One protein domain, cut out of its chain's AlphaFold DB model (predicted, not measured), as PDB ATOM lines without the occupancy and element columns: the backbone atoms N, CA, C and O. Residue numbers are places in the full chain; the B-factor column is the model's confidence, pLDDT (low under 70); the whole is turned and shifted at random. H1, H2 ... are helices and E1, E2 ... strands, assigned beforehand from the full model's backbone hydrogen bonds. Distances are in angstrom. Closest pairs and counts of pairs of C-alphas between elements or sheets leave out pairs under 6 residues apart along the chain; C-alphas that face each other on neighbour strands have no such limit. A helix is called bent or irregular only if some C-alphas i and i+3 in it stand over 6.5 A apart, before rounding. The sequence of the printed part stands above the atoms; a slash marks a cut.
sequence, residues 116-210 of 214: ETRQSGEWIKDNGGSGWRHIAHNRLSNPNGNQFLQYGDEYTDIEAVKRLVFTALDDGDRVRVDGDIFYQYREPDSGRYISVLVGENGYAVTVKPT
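AT A GLANCE: This is residues 116 to 210 of the 214 residues of an uncharacterized protein of Halobacteriales archaeon QS_6_64_34 (UniProt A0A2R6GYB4). A strongly twisted sheet of four strands has its longest helix, H5, packed across one face, while H2 packs on the edge strand E4. The short helices H3 and H4 follow H2 and lead to H5, and the short helix H1 lies well away from the rest, beyond H2. The 95 printed residues have five named helices followed by four named strands, in the antiparallel order E1, E2, E3, E4; the class is mixed, helices and strands. The whole is compact, with a radius of gyration of the C-alphas of 13.4 A, and spans 39 by 33 by 20 A.

HOW THE PARTS SIT: E1, residues 173 to 176, E2, 183 to 186, E3, 193 to 198, and E4, 204 to 210, form a meander, each strand the antiparallel neighbour of the one before, and each successive pair is a hairpin. N 175 and O 184 are 2.8 A apart between E1 and E2, N 185 and O 194 are 2.8 A apart between E2 and E3, and N 195 and O 208 are 2.9 A apart between E3 and E4, within hydrogen-bond range. H5, residues 158 to 171, is on one face of the sheet at a height of 9.9 A, giving two layers, a helix layer and a sheet layer. It runs across the strands, at 78 degrees to E3 on the local plane; its closest C-alphas to E2 are those of Ala 168 and Tyr 185, 5.8 A apart. H2, residues 131 to 141, is on the sheet at E4, where the closest C-alphas, of Gly 131 and Val 205, are 5.1 A apart. H3, residues 147 to 151, only grazes the sheet and touches H2 only at the corner, with C-alphas 139 and 147 at 5.5 A. H4, residues 153 to 156, touches H3 only at the corner, C-alphas 149 and 155 being 5.5 A apart. H1, residues 116 to 119, is apart from H2. In H5 each O i to N i+4 pair is within hydrogen-bond range; H2 has 6 of 7, H3 has 0 of 1 with 1 of 2 O i to N i+3 pairs, and H1 and H4 are too short for such a pair.

IN THESE COORDINATES: E4 runs 16.1 A to C-alpha 210 at (8.686, 23.472, 56.403), E3 15.4 A, E2 10.1 A and E1 10.0 A. H5 runs 20.3 A from C-alpha 158 at (6.524, 20.045, 39.594). H2, 14.7 A long, is only just irregular: C-alphas 138 and 141 are 6.50 A apart. H3 measures 8.7 A, H4 5.6 A and H1 5.5 A, the last beginning with C-alpha 116 at (7.292, 44.843, 39.916).

THE WHOLE: The two C-alphas farthest apart, of Gly 121 and Asp 173, are 39.4 A apart. The printed part has no cut; the link from H1 to H2, 11 residues, is long. The mean pLDDT of the printed part is 90.4, and no printed residue is under 70.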
ATOM      1  N   GLU A 116       5.872  44.634  39.628       94.06
ATOM      2  CA  GLU A 116       7.292  44.843  39.916       94.06
ATOM      3  C   GLU A 116       8.089  43.567  39.631       94.06
ATOM      4  O   GLU A 116       9.048  43.593  38.864       94.06
ATOM      5  N   THR A 117       7.639  42.422  40.158       94.12
ATOM      6  CA  THR A 117       8.320  41.145  39.928       94.12
ATOM      7  C   THR A 117       8.268  40.727  38.466       94.12
ATOM      8  O   THR A 117       9.283  40.314  37.916       94.12
ATOM      9  N   ARG A 118       7.113  40.867  37.806       92.44
ATOM     10  CA  ARG A 118       6.931  40.442  36.409       92.44
ATOM     11  C   ARG A 118       7.794  41.231  35.420       92.44
ATOM     12  O   ARG A 118       8.159  40.697  34.381       92.44
ATOM     13  N   GLN A 119       8.055  42.505  35.704       92.75
ATOM     14  CA  GLN A 119       8.832  43.391  34.829       92.75
ATOM     15  C   GLN A 119      10.325  43.397  35.164       92.75
ATOM     16  O   GLN A 119      11.119  43.949  34.402       92.75
ATOM     17  N   SER A 120      10.711  42.809  36.295       88.25
ATOM     18  CA  SER A 120      12.101  42.772  36.717       88.25
ATOM     19  C   SER A 120      12.913  41.826  35.831       88.25
ATOM     20  O   SER A 120      12.543  40.673  35.620       88.25
ATOM     21  N   GLY A 121      14.057  42.308  35.339       85.06
ATOM     22  CA  GLY A 121      15.077  41.463  34.707       85.06
ATOM     23  C   GLY A 121      15.945  40.703  35.717       85.06
ATOM     24  O   GLY A 121      16.735  39.849  35.328       85.06
ATOM     25  N   GLU A 122      15.800  41.014  37.007       89.12
ATOM     26  CA  GLU A 122      16.500  40.375  38.121       89.12
ATOM     27  C   GLU A 122      15.508  39.672  39.049       89.12
ATOM     28  O   GLU A 122      14.324  40.021  39.108       89.12
ATOM     29  N   TRP A 123      15.982  38.697  39.827       90.06
ATOM     30  CA  TRP A 123      15.131  38.106  40.848       90.06
ATOM     31  C   TRP A 123      14.850  39.111  41.967       90.06
ATOM     32  O   TRP A 123      15.761  39.572  42.654       90.06
ATOM     33  N   ILE A 124      13.565  39.362  42.203       92.50
ATOM     34  CA  ILE A 124      13.072  40.010  43.412       92.50
ATOM     35  C   ILE A 124      12.060  39.092  44.087       92.50
ATOM     36  O   ILE A 124      11.272  38.419  43.420       92.50
ATOM     37  N   LYS A 125      12.072  39.053  45.420       93.12
ATOM     38  CA  LYS A 125      11.072  38.300  46.176       93.12
ATOM     39  C   LYS A 125       9.697  38.931  45.959       93.12
ATOM     40  O   LYS A 125       9.483  40.083  46.330       93.12
ATOM     41  N   ASP A 126       8.765  38.159  45.421       94.62
ATOM     42  CA  ASP A 126       7.396  38.618  45.213       94.62
ATOM     43  C   ASP A 126       6.643  38.550  46.544       94.62
ATOM     44  O   ASP A 126       6.435  37.462  47.069       94.62
ATOM     45  N   ASN A 127       6.281  39.683  47.146       92.00
ATOM     46  CA  ASN A 127       5.581  39.696  48.444       92.00
ATOM     47  C   ASN A 127       4.072  39.968  48.323       92.00
ATOM     48  O   ASN A 127       3.381  39.920  49.335       92.00
ATOM     49  N   GLY A 128       3.573  40.282  47.123       91.75
ATOM     50  CA  GLY A 128       2.176  40.676  46.903       91.75
ATOM     51  C   GLY A 128       1.438  39.886  45.822       91.75
ATOM     52  O   GLY A 128       0.288  40.208  45.530       91.75
ATOM     53  N   GLY A 129       2.088  38.907  45.191       94.31
ATOM     54  CA  GLY A 129       1.410  37.952  44.324       94.31
ATOM     55  C   GLY A 129       0.745  36.830  45.111       94.31
ATOM     56  O   GLY A 129       0.797  36.784  46.340       94.31
ATOM     57  N   SER A 130       0.108  35.928  44.377       95.50
ATOM     58  CA  SER A 130      -0.655  34.812  44.926       95.50
ATOM     59  C   SER A 130      -0.726  33.646  43.946       95.50
ATOM     60  O   SER A 130      -0.400  33.791  42.762       95.50
ATOM     61  N   GLY A 131      -1.152  32.493  44.452       95.00
ATOM     62  CA  GLY A 131      -1.401  31.300  43.659       95.00
ATOM     63  C   GLY A 131      -0.124  30.613  43.188       95.00
ATOM     64  O   GLY A 131       0.988  30.870  43.673       95.00
ATOM     65  N   TRP A 132      -0.280  29.714  42.223       95.06
ATOM     66  CA  TRP A 132       0.804  28.863  41.748       95.06
ATOM     67  C   TRP A 132       1.988  29.639  41.173       95.06
ATOM     68  O   TRP A 132       3.133  29.330  41.505       95.06
ATOM     69  N   ARG A 133       1.754  30.695  40.385       95.19
ATOM     70  CA  ARG A 133       2.843  31.519  39.822       95.19
ATOM     71  C   ARG A 133       3.719  32.135  40.903       95.19
ATOM     72  O   ARG A 133       4.945  32.128  40.786       95.19
ATOM     73  N   HIS A 134       3.100  32.637  41.967       95.56
ATOM     74  CA  HIS A 134       3.810  33.180  43.118       95.56
ATOM     75  C   HIS A 134       4.609  32.100  43.862       95.56
ATOM     76  O   HIS A 134       5.777  32.322  44.200       95.56
ATOM     77  N   ILE A 135       4.017  30.919  44.077       95.12
ATOM     78  CA  ILE A 135       4.698  29.770  44.693       95.12
ATOM     79  C   ILE A 135       5.901  29.355  43.842       95.12
ATOM     80  O   ILE A 135       7.017  29.279  44.354       95.12
ATOM     81  N   ALA A 136       5.708  29.154  42.541       94.31
ATOM     82  CA  ALA A 136       6.761  28.755  41.617       94.31
ATOM     83  C   ALA A 136       7.922  29.758  41.622       94.31
ATOM     84  O   ALA A 136       9.076  29.375  41.837       94.31
ATOM     85  N   HIS A 137       7.617  31.054  41.503       94.56
ATOM     86  CA  HIS A 137       8.626  32.112  41.523       94.56
ATOM     87  C   HIS A 137       9.439  32.128  42.819       94.56
ATOM     88  O   HIS A 137      10.668  32.160  42.768       94.56
ATOM     89  N   ASN A 138       8.776  32.082  43.979       95.00
ATOM     90  CA  ASN A 138       9.426  32.246  45.284       95.00
ATOM     91  C   ASN A 138       9.987  30.959  45.898       95.00
ATOM     92  O   ASN A 138      10.714  31.046  46.895       95.00
ATOM     93  N   ARG A 139       9.581  29.784  45.402       93.75
ATOM     94  CA  ARG A 139       9.864  28.486  46.040       93.75
ATOM     95  C   ARG A 139      10.474  27.455  45.114       93.75
ATOM     96  O   ARG A 139      11.220  26.618  45.608       93.75
ATOM     97  N   LEU A 140      10.164  27.492  43.819       92.81
ATOM     98  CA  LEU A 140      10.666  26.507  42.857       92.81
ATOM     99  C   LEU A 140      11.857  27.037  42.068       92.81
ATOM    100  O   LEU A 140      12.807  26.302  41.817       92.81
ATOM    101  N   SER A 141      11.830  28.315  41.704       90.25
ATOM    102  CA  SER A 141      12.892  28.922  40.903       90.25
ATOM    103  C   SER A 141      13.899  29.699  41.746       90.25
ATOM    104  O   SER A 141      15.085  29.701  41.432       90.25
ATOM    105  N   ASN A 142      13.457  30.341  42.832       87.62
ATOM    106  CA  ASN A 142      14.269  31.322  43.547       87.62
ATOM    107  C   ASN A 142      14.135  31.230  45.082       87.62
ATOM    108  O   ASN A 142      13.230  30.569  45.595       87.62
ATOM    109  N   PRO A 143      15.009  31.909  45.852       85.06
ATOM    110  CA  PRO A 143      16.299  32.469  45.416       85.06
ATOM    111  C   PRO A 143      17.339  31.407  45.062       85.06
ATOM    112  O   PRO A 143      18.234  31.672  44.275       85.06
ATOM    113  N   ASN A 144      17.223  30.206  45.627       85.31
ATOM    114  CA  ASN A 144      18.264  29.178  45.559       85.31
ATOM    115  C   ASN A 144      17.770  27.910  44.846       85.31
ATOM    116  O   ASN A 144      18.135  26.803  45.235       85.31
ATOM    117  N   GLY A 145      16.899  28.065  43.844       87.94
ATOM    118  CA  GLY A 145      16.226  26.945  43.191       87.94
ATOM    119  C   GLY A 145      15.128  26.316  44.051       87.94
ATOM    120  O   GLY A 145      14.588  26.946  44.966       87.94
ATOM    121  N   ASN A 146      14.786  25.068  43.728       94.38
ATOM    122  CA  ASN A 146      13.611  24.394  44.257       94.38
ATOM    123  C   ASN A 146      13.773  24.006  45.734       94.38
ATOM    124  O   ASN A 146      14.510  23.088  46.093       94.38
ATOM    125  N   GLN A 147      13.030  24.696  46.598       94.50
ATOM    126  CA  GLN A 147      13.056  24.518  48.047       94.50
ATOM    127  C   GLN A 147      12.420  23.194  48.495       94.50
ATOM    128  O   GLN A 147      12.704  22.751  49.608       94.50
ATOM    129  N   PHE A 148      11.580  22.552  47.677       94.56
ATOM    130  CA  PHE A 148      10.952  21.265  48.007       94.56
ATOM    131  C   PHE A 148      11.912  20.078  47.869       94.56
ATOM    132  O   PHE A 148      11.653  19.034  48.455       94.56
ATOM    133  N   LEU A 149      13.072  20.253  47.221       94.19
ATOM    134  CA  LEU A 149      14.114  19.216  47.142       94.19
ATOM    135  C   LEU A 149      14.651  18.789  48.513       94.19
ATOM    136  O   LEU A 149      15.220  17.713  48.654       94.19
ATOM    137  N   GLN A 150      14.423  19.590  49.557       92.62
ATOM    138  CA  GLN A 150      14.723  19.180  50.930       92.62
ATOM    139  C   GLN A 150      13.953  17.926  51.381       92.62
ATOM    140  O   GLN A 150      14.327  17.315  52.378       92.62
ATOM    141  N   TYR A 151      12.877  17.568  50.679       92.81
ATOM    142  CA  TYR A 151      12.085  16.375  50.939       92.81
ATOM    143  C   TYR A 151      12.505  15.154  50.121       92.81
ATOM    144  O   TYR A 151      12.058  14.056  50.454       92.81
ATOM    145  N   GLY A 152      13.343  15.335  49.100       92.69
ATOM    146  CA  GLY A 152      13.771  14.288  48.177       92.69
ATOM    147  C   GLY A 152      13.796  14.760  46.721       92.69
ATOM    148  O   GLY A 152      13.170  15.763  46.361       92.69
ATOM    149  N   ASP A 153      14.543  14.037  45.886       94.62
ATOM    150  CA  ASP A 153      14.768  14.383  44.479       94.62
ATOM    151  C   ASP A 153      13.506  14.226  43.616       94.62
ATOM    152  O   ASP A 153      13.414  14.848  42.552       94.62
ATOM    153  N   GLU A 154      12.504  13.461  44.070       94.50
ATOM    154  CA  GLU A 154      11.213  13.324  43.385       94.50
ATOM    155  C   GLU A 154      10.490  14.665  43.223       94.50
ATOM    156  O   GLU A 154       9.752  14.856  42.262       94.50
ATOM    157  N   TYR A 155      10.763  15.635  44.100       94.00
ATOM    158  CA  TYR A 155      10.192  16.979  44.019       94.00
ATOM    159  C   TYR A 155      10.874  17.881  42.996       94.00
ATOM    160  O   TYR A 155      10.515  19.052  42.883       94.00
ATOM    161  N   THR A 156      11.830  17.355  42.224       93.38
ATOM    162  CA  THR A 156      12.236  17.972  40.954       93.38
ATOM    163  C   THR A 156      11.055  18.017  39.982       93.38
ATOM    164  O   THR A 156      10.955  18.952  39.187       93.38
ATOM    165  N   ASP A 157      10.147  17.037  40.068       92.19
ATOM    166  CA  ASP A 157       8.879  17.040  39.348       92.19
ATOM    167  C   ASP A 157       7.903  18.038  39.989       92.19
ATOM    168  O   ASP A 157       7.505  17.919  41.151       92.19
ATOM    169  N   ILE A 158       7.495  19.027  39.196       89.00
ATOM    170  CA  ILE A 158       6.524  20.045  39.594       89.00
ATOM    171  C   ILE A 158       5.186  19.409  39.979       89.00
ATOM    172  O   ILE A 158       4.549  19.856  40.936       89.00
ATOM    173  N   GLU A 159       4.777  18.347  39.288       88.06
ATOM    174  CA  GLU A 159       3.517  17.676  39.587       88.06
ATOM    175  C   GLU A 159       3.587  16.931  40.927       88.06
ATOM    176  O   GLU A 159       2.593  16.872  41.648       88.06
ATOM    177  N   ALA A 160       4.764  16.451  41.341       91.56
ATOM    178  CA  ALA A 160       4.959  15.911  42.688       91.56
ATOM    179  C   ALA A 160       4.813  16.989  43.773       91.56
ATOM    180  O   ALA A 160       4.227  16.723  44.823       91.56
ATOM    181  N   VAL A 161       5.294  18.214  43.521       92.00
ATOM    182  CA  VAL A 161       5.087  19.345  44.444       92.00
ATOM    183  C   VAL A 161       3.606  19.692  44.542       92.00
ATOM    184  O   VAL A 161       3.095  19.813  45.652       92.00
ATOM    185  N   LYS A 162       2.908  19.824  43.410       89.12
ATOM    186  CA  LYS A 162       1.464  20.102  43.394       89.12
ATOM    187  C   LYS A 162       0.681  19.037  44.160       89.12
ATOM    188  O   LYS A 162      -0.091  19.392  45.043       89.12
ATOM    189  N   ARG A 163       0.945  17.750  43.903       89.00
ATOM    190  CA  ARG A 163       0.322  16.640  44.645       89.00
ATOM    191  C   ARG A 163       0.559  16.752  46.151       89.00
ATOM    192  O   ARG A 163      -0.406  16.715  46.895       89.00
ATOM    193  N   LEU A 164       1.800  16.981  46.596       92.06
ATOM    194  CA  LEU A 164       2.097  17.187  48.023       92.06
ATOM    195  C   LEU A 164       1.262  18.327  48.621       92.06
ATOM    196  O   LEU A 164       0.753  18.190  49.728       92.06
ATOM    197  N   VAL A 165       1.142  19.453  47.911       90.56
ATOM    198  CA  VAL A 165       0.341  20.590  48.381       90.56
ATOM    199  C   VAL A 165      -1.124  20.208  48.532       90.56
ATOM    200  O   VAL A 165      -1.719  20.531  49.555       90.56
ATOM    201  N   PHE A 166      -1.699  19.528  47.546       84.88
ATOM    202  CA  PHE A 166      -3.131  19.255  47.552       84.88
ATOM    203  C   PHE A 166      -3.528  18.112  48.469       84.88
ATOM    204  O   PHE A 166      -4.488  18.277  49.209       84.88
ATOM    205  N   THR A 167      -2.745  17.036  48.541       89.56
ATOM    206  CA  THR A 167      -2.984  15.976  49.531       89.56
ATOM    207  C   THR A 167      -2.884  16.524  50.956       89.56
ATOM    208  O   THR A 167      -3.682  16.177  51.819       89.56
ATOM    209  N   ALA A 168      -1.952  17.451  51.210       90.44
ATOM    210  CA  ALA A 168      -1.850  18.104  52.511       90.44
ATOM    211  C   ALA A 168      -3.039  19.026  52.831       90.44
ATOM    212  O   ALA A 168      -3.363  19.191  54.001       90.44
ATOM    213  N   LEU A 169      -3.655  19.661  51.830       88.19
ATOM    214  CA  LEU A 169      -4.834  20.510  52.037       88.19
ATOM    215  C   LEU A 169      -6.127  19.697  52.199       88.19
ATOM    216  O   LEU A 169      -7.007  20.150  52.925       88.19
ATOM    217  N   ASP A 170      -6.203  18.531  51.557       87.81
ATOM    218  CA  ASP A 170      -7.359  17.624  51.564       87.81
ATOM    219  C   ASP A 170      -7.468  16.836  52.873       87.81
ATOM    220  O   ASP A 170      -8.475  16.918  53.571       87.81
ATOM    221  N   ASP A 171      -6.395  16.143  53.265       85.38
ATOM    222  CA  ASP A 171      -6.419  15.205  54.399       85.38
ATOM    223  C   ASP A 171      -5.230  15.401  55.358       85.38
ATOM    224  O   ASP A 171      -4.832  14.520  56.120       85.38
ATOM    225  N   GLY A 172      -4.594  16.573  55.313       82.00
ATOM    226  CA  GLY A 172      -3.473  16.872  56.195       82.00
ATOM    227  C   GLY A 172      -3.895  17.281  57.603       82.00
ATOM    228  O   GLY A 172      -4.843  18.044  57.808       82.00
ATOM    229  N   ASP A 173      -3.096  16.874  58.594       82.88
ATOM    230  CA  ASP A 173      -3.247  17.360  59.966       82.88
ATOM    231  C   ASP A 173      -2.929  18.865  60.012       82.88
ATOM    232  O   ASP A 173      -1.764  19.274  59.906       82.88
ATOM    233  N   ARG A 174      -3.965  19.696  60.174       85.75
ATOM    234  CA  ARG A 174      -3.842  21.159  60.239       85.75
ATOM    235  C   ARG A 174      -3.503  21.623  61.652       85.75
ATOM    236  O   ARG A 174      -4.313  21.533  62.573       85.75
ATOM    237  N   VAL A 175      -2.338  22.241  61.805       83.31
ATOM    238  CA  VAL A 175      -1.891  22.886  63.042       83.31
ATOM    239  C   VAL A 175      -1.788  24.390  62.821       83.31
ATOM    240  O   VAL A 175      -1.052  24.868  61.955       83.31
ATOM    241  N   ARG A 176      -2.521  25.164  63.626       79.88
ATOM    242  CA  ARG A 176      -2.334  26.615  63.689       79.88
ATOM    243  C   ARG A 176      -1.075  26.915  64.494       79.88
ATOM    244  O   ARG A 176      -0.951  26.466  65.630       79.88
ATOM    245  N   VAL A 177      -0.159  27.685  63.916       75.69
ATOM    246  CA  VAL A 177       1.031  28.160  64.625       75.69
ATOM    247  C   VAL A 177       0.712  29.523  65.231       75.69
ATOM    248  O   VAL A 177       0.364  30.463  64.515       75.69
ATOM    249  N   ASP A 178       0.788  29.631  66.558       73.94
ATOM    250  CA  ASP A 178       0.465  30.871  67.267       73.94
ATOM    251  C   ASP A 178       1.335  32.042  66.790       73.94
ATOM    252  O   ASP A 178       2.562  31.964  66.748       73.94
ATOM    253  N   GLY A 179       0.676  33.150  66.446       72.25
ATOM    254  CA  GLY A 179       1.330  34.356  65.937       72.25
ATOM    255  C   GLY A 179       1.797  34.273  64.480       72.25
ATOM    256  O   GLY A 179       2.365  35.254  63.996       72.25
ATOM    257  N   ASP A 180       1.547  33.163  63.777       81.56
ATOM    258  CA  ASP A 180       1.808  33.034  62.343       81.56
ATOM    259  C   ASP A 180       0.507  33.168  61.529       81.56
ATOM    260  O   ASP A 180      -0.588  32.817  61.975       81.56
ATOM    261  N   ILE A 181       0.634  33.705  60.317       84.38
ATOM    262  CA  ILE A 181      -0.454  33.777  59.330       84.38
ATOM    263  C   ILE A 181      -0.590  32.465  58.545       84.38
ATOM    264  O   ILE A 181      -1.568  32.266  57.831       84.38
ATOM    265  N   PHE A 182       0.402  31.581  58.655       88.19
ATOM    266  CA  PHE A 182       0.405  30.273  58.017       88.19
ATOM    267  C   PHE A 182      -0.222  29.209  58.921       88.19
ATOM    268  O   PHE A 182       0.057  29.141  60.119       88.19
ATOM    269  N   TYR A 183      -0.975  28.304  58.306       88.69
ATOM    270  CA  TYR A 183      -1.278  26.999  58.880       88.69
ATOM    271  C   TYR A 183      -0.200  26.007  58.462       88.69
ATOM    272  O   TYR A 183       0.309  26.062  57.339       88.69
ATOM    273  N   GLN A 184       0.180  25.108  59.364       91.12
ATOM    274  CA  GLN A 184       1.054  23.992  59.043       91.12
ATOM    275  C   GLN A 184       0.199  22.757  58.774       91.12
ATOM    276  O   GLN A 184      -0.689  22.448  59.559       91.12
ATOM    277  N   TYR A 185       0.489  22.060  57.685       91.25
ATOM    278  CA  TYR A 185      -0.169  20.819  57.304       91.25
ATOM    279  C   TYR A 185       0.869  19.716  57.259       91.25
ATOM    280  O   TYR A 185       1.939  19.896  56.665       91.25
ATOM    281  N   ARG A 186       0.558  18.586  57.888       91.25
ATOM    282  CA  ARG A 186       1.312  17.350  57.710       91.25
ATOM    283  C   ARG A 186       0.619  16.519  56.644       91.25
ATOM    284  O   ARG A 186      -0.498  16.074  56.863       91.25
ATOM    285  N   GLU A 187       1.282  16.315  55.516       90.31
ATOM    286  CA  GLU A 187       0.757  15.469  54.450       90.31
ATOM    287  C   GLU A 187       0.723  13.999  54.922       90.31
ATOM    288  O   GLU A 187       1.736  13.529  55.461       90.31
ATOM    289  N   PRO A 188      -0.419  13.301  54.795       87.25
ATOM    290  CA  PRO A 188      -0.644  12.003  55.429       87.25
ATOM    291  C   PRO A 188       0.275  10.883  54.921       87.25
ATOM    292  O   PRO A 188       0.766  10.099  55.740       87.25
ATOM    293  N   ASP A 189       0.578  10.827  53.621       88.88
ATOM    294  CA  ASP A 189       1.312   9.702  53.025       88.88
ATOM    295  C   ASP A 189       2.816   9.782  53.293       88.88
ATOM    296  O   ASP A 189       3.471   8.800  53.660       88.88
ATOM    297  N   SER A 190       3.397  10.965  53.113       87.62
ATOM    298  CA  SER A 190       4.836  11.192  53.268       87.62
ATOM    299  C   SER A 190       5.228  11.667  54.666       87.62
ATOM    300  O   SER A 190       6.413  11.657  55.017       87.62
ATOM    301  N   GLY A 191       4.264  12.129  55.468       88.19
ATOM    302  CA  GLY A 191       4.503  12.766  56.761       88.19
ATOM    303  C   GLY A 191       5.237  14.108  56.671       88.19
ATOM    304  O   GLY A 191       5.719  14.599  57.698       88.19
ATOM    305  N   ARG A 192       5.371  14.681  55.467       91.00
ATOM    306  CA  ARG A 192       6.078  15.944  55.207       91.00
ATOM    307  C   ARG A 192       5.216  17.123  55.630       91.00
ATOM    308  O   ARG A 192       4.000  17.098  55.499       91.00
ATOM    309  N   TYR A 193       5.862  18.175  56.117       92.06
ATOM    310  CA  TYR A 193       5.159  19.345  56.629       92.06
ATOM    311  C   TYR A 193       5.284  20.528  55.691       92.06
ATOM    312  O   TYR A 193       6.389  21.022  55.485       92.06
ATOM    313  N   ILE A 194       4.170  21.067  55.222       93.69
ATOM    314  CA  ILE A 194       4.144  22.331  54.488       93.69
ATOM    315  C   ILE A 194       3.456  23.404  55.323       93.69
ATOM    316  O   ILE A 194       2.615  23.117  56.168       93.69
ATOM    317  N   SER A 195       3.814  24.660  55.096       93.44
ATOM    318  CA  SER A 195       3.074  25.797  55.630       93.44
ATOM    319  C   SER A 195       2.324  26.482  54.502       93.44
ATOM    320  O   SER A 195       2.944  26.901  53.522       93.44
ATOM    321  N   VAL A 196       1.014  26.633  54.663       93.12
ATOM    322  CA  VAL A 196       0.120  27.248  53.681       93.12
ATOM    323  C   VAL A 196      -0.532  28.483  54.290       93.12
ATOM    324  O   VAL A 196      -1.004  28.457  55.425       93.12
ATOM    325  N   LEU A 197      -0.525  29.584  53.543       93.19
ATOM    326  CA  LEU A 197      -1.357  30.743  53.840       93.19
ATOM    327  C   LEU A 197      -2.671  30.562  53.089       93.19
ATOM    328  O   LEU A 197      -2.680  30.624  51.861       93.19
ATOM    329  N   VAL A 198      -3.753  30.352  53.829       90.94
ATOM    330  CA  VAL A 198      -5.108  30.268  53.281       90.94
ATOM    331  C   VAL A 198      -5.840  31.552  53.659       90.94
ATOM    332  O   VAL A 198      -5.840  31.946  54.827       90.94
ATOM    333  N   GLY A 199      -6.392  32.246  52.665       90.94
ATOM    334  CA  GLY A 199      -7.232  33.419  52.879       90.94
ATOM    335  C   GLY A 199      -8.530  33.046  53.592       90.94
ATOM    336  O   GLY A 199      -8.959  31.899  53.557       90.94
ATOM    337  N   GLU A 200      -9.193  34.023  54.212       89.75
ATOM    338  CA  GLU A 200     -10.472  33.792  54.912       89.75
ATOM    339  C   GLU A 200     -11.573  33.245  53.996       89.75
ATOM    340  O   GLU A 200     -12.538  32.659  54.475       89.75
ATOM    341  N   ASN A 201     -11.433  33.439  52.684       91.25
ATOM    342  CA  ASN A 201     -12.359  32.924  51.694       91.25
ATOM    343  C   ASN A 201     -12.088  31.470  51.284       91.25
ATOM    344  O   ASN A 201     -12.943  30.925  50.612       91.25
ATOM    345  N   GLY A 202     -10.960  30.859  51.674       91.50
ATOM    346  CA  GLY A 202     -10.558  29.504  51.258       91.50
ATOM    347  C   GLY A 202      -9.446  29.469  50.198       91.50
ATOM    348  O   GLY A 202      -8.925  28.404  49.875       91.50
ATOM    349  N   TYR A 203      -9.005  30.622  49.693       94.69
ATOM    350  CA  TYR A 203      -7.952  30.684  48.680       94.69
ATOM    351  C   TYR A 203      -6.562  30.375  49.258       94.69
ATOM    352  O   TYR A 203      -6.064  31.091  50.132       94.69
ATOM    353  N   ALA A 204      -5.882  29.356  48.734       93.56
ATOM    354  CA  ALA A 204      -4.490  29.052  49.049       93.56
ATOM    355  C   ALA A 204      -3.546  30.071  48.377       93.56
ATOM    356  O   ALA A 204      -3.137  29.935  47.227       93.56
ATOM    357  N   VAL A 205      -3.164  31.112  49.119       94.38
ATOM    358  CA  VAL A 205      -2.383  32.251  48.609       94.38
ATOM    359  C   VAL A 205      -0.940  31.860  48.292       94.38
ATOM    360  O   VAL A 205      -0.390  32.264  47.268       94.38
ATOM    361  N   THR A 206      -0.288  31.130  49.200       94.62
ATOM    362  CA  THR A 206       1.111  30.713  49.047       94.62
ATOM    363  C   THR A 206       1.425  29.509  49.921       94.62
ATOM    364  O   THR A 206       0.786  29.279  50.949       94.62
ATOM    365  N   VAL A 207       2.461  28.771  49.536       94.19
ATOM    366  CA  VAL A 207       2.950  27.583  50.231       94.19
ATOM    367  C   VAL A 207       4.457  27.702  50.422       94.19
ATOM    368  O   VAL A 207       5.167  28.278  49.592       94.19
ATOM    369  N   LYS A 208       4.976  27.150  51.516       92.19
ATOM    370  CA  LYS A 208       6.410  26.931  51.707       92.19
ATOM    371  C   LYS A 208       6.659  25.549  52.317       92.19
ATOM    372  O   LYS A 208       5.895  25.138  53.191       92.19
ATOM    373  N   PRO A 209       7.725  24.850  51.901       92.12
ATOM    374  CA  PRO A 209       8.157  23.657  52.605       92.12
ATOM    375  C   PRO A 209       8.675  24.046  53.997       92.12
ATOM    376  O   PRO A 209       9.433  25.012  54.144       92.12
ATOM    377  N   THR A 210       8.270  23.295  55.014       88.50
ATOM    378  CA  THR A 210       8.686  23.472  56.403       88.50
ATOM    379  C   THR A 210       9.583  22.314  56.827       88.50
ATOM    380  O   THR A 210       9.276  21.141  56.605       88.50
TER     381      THR A 210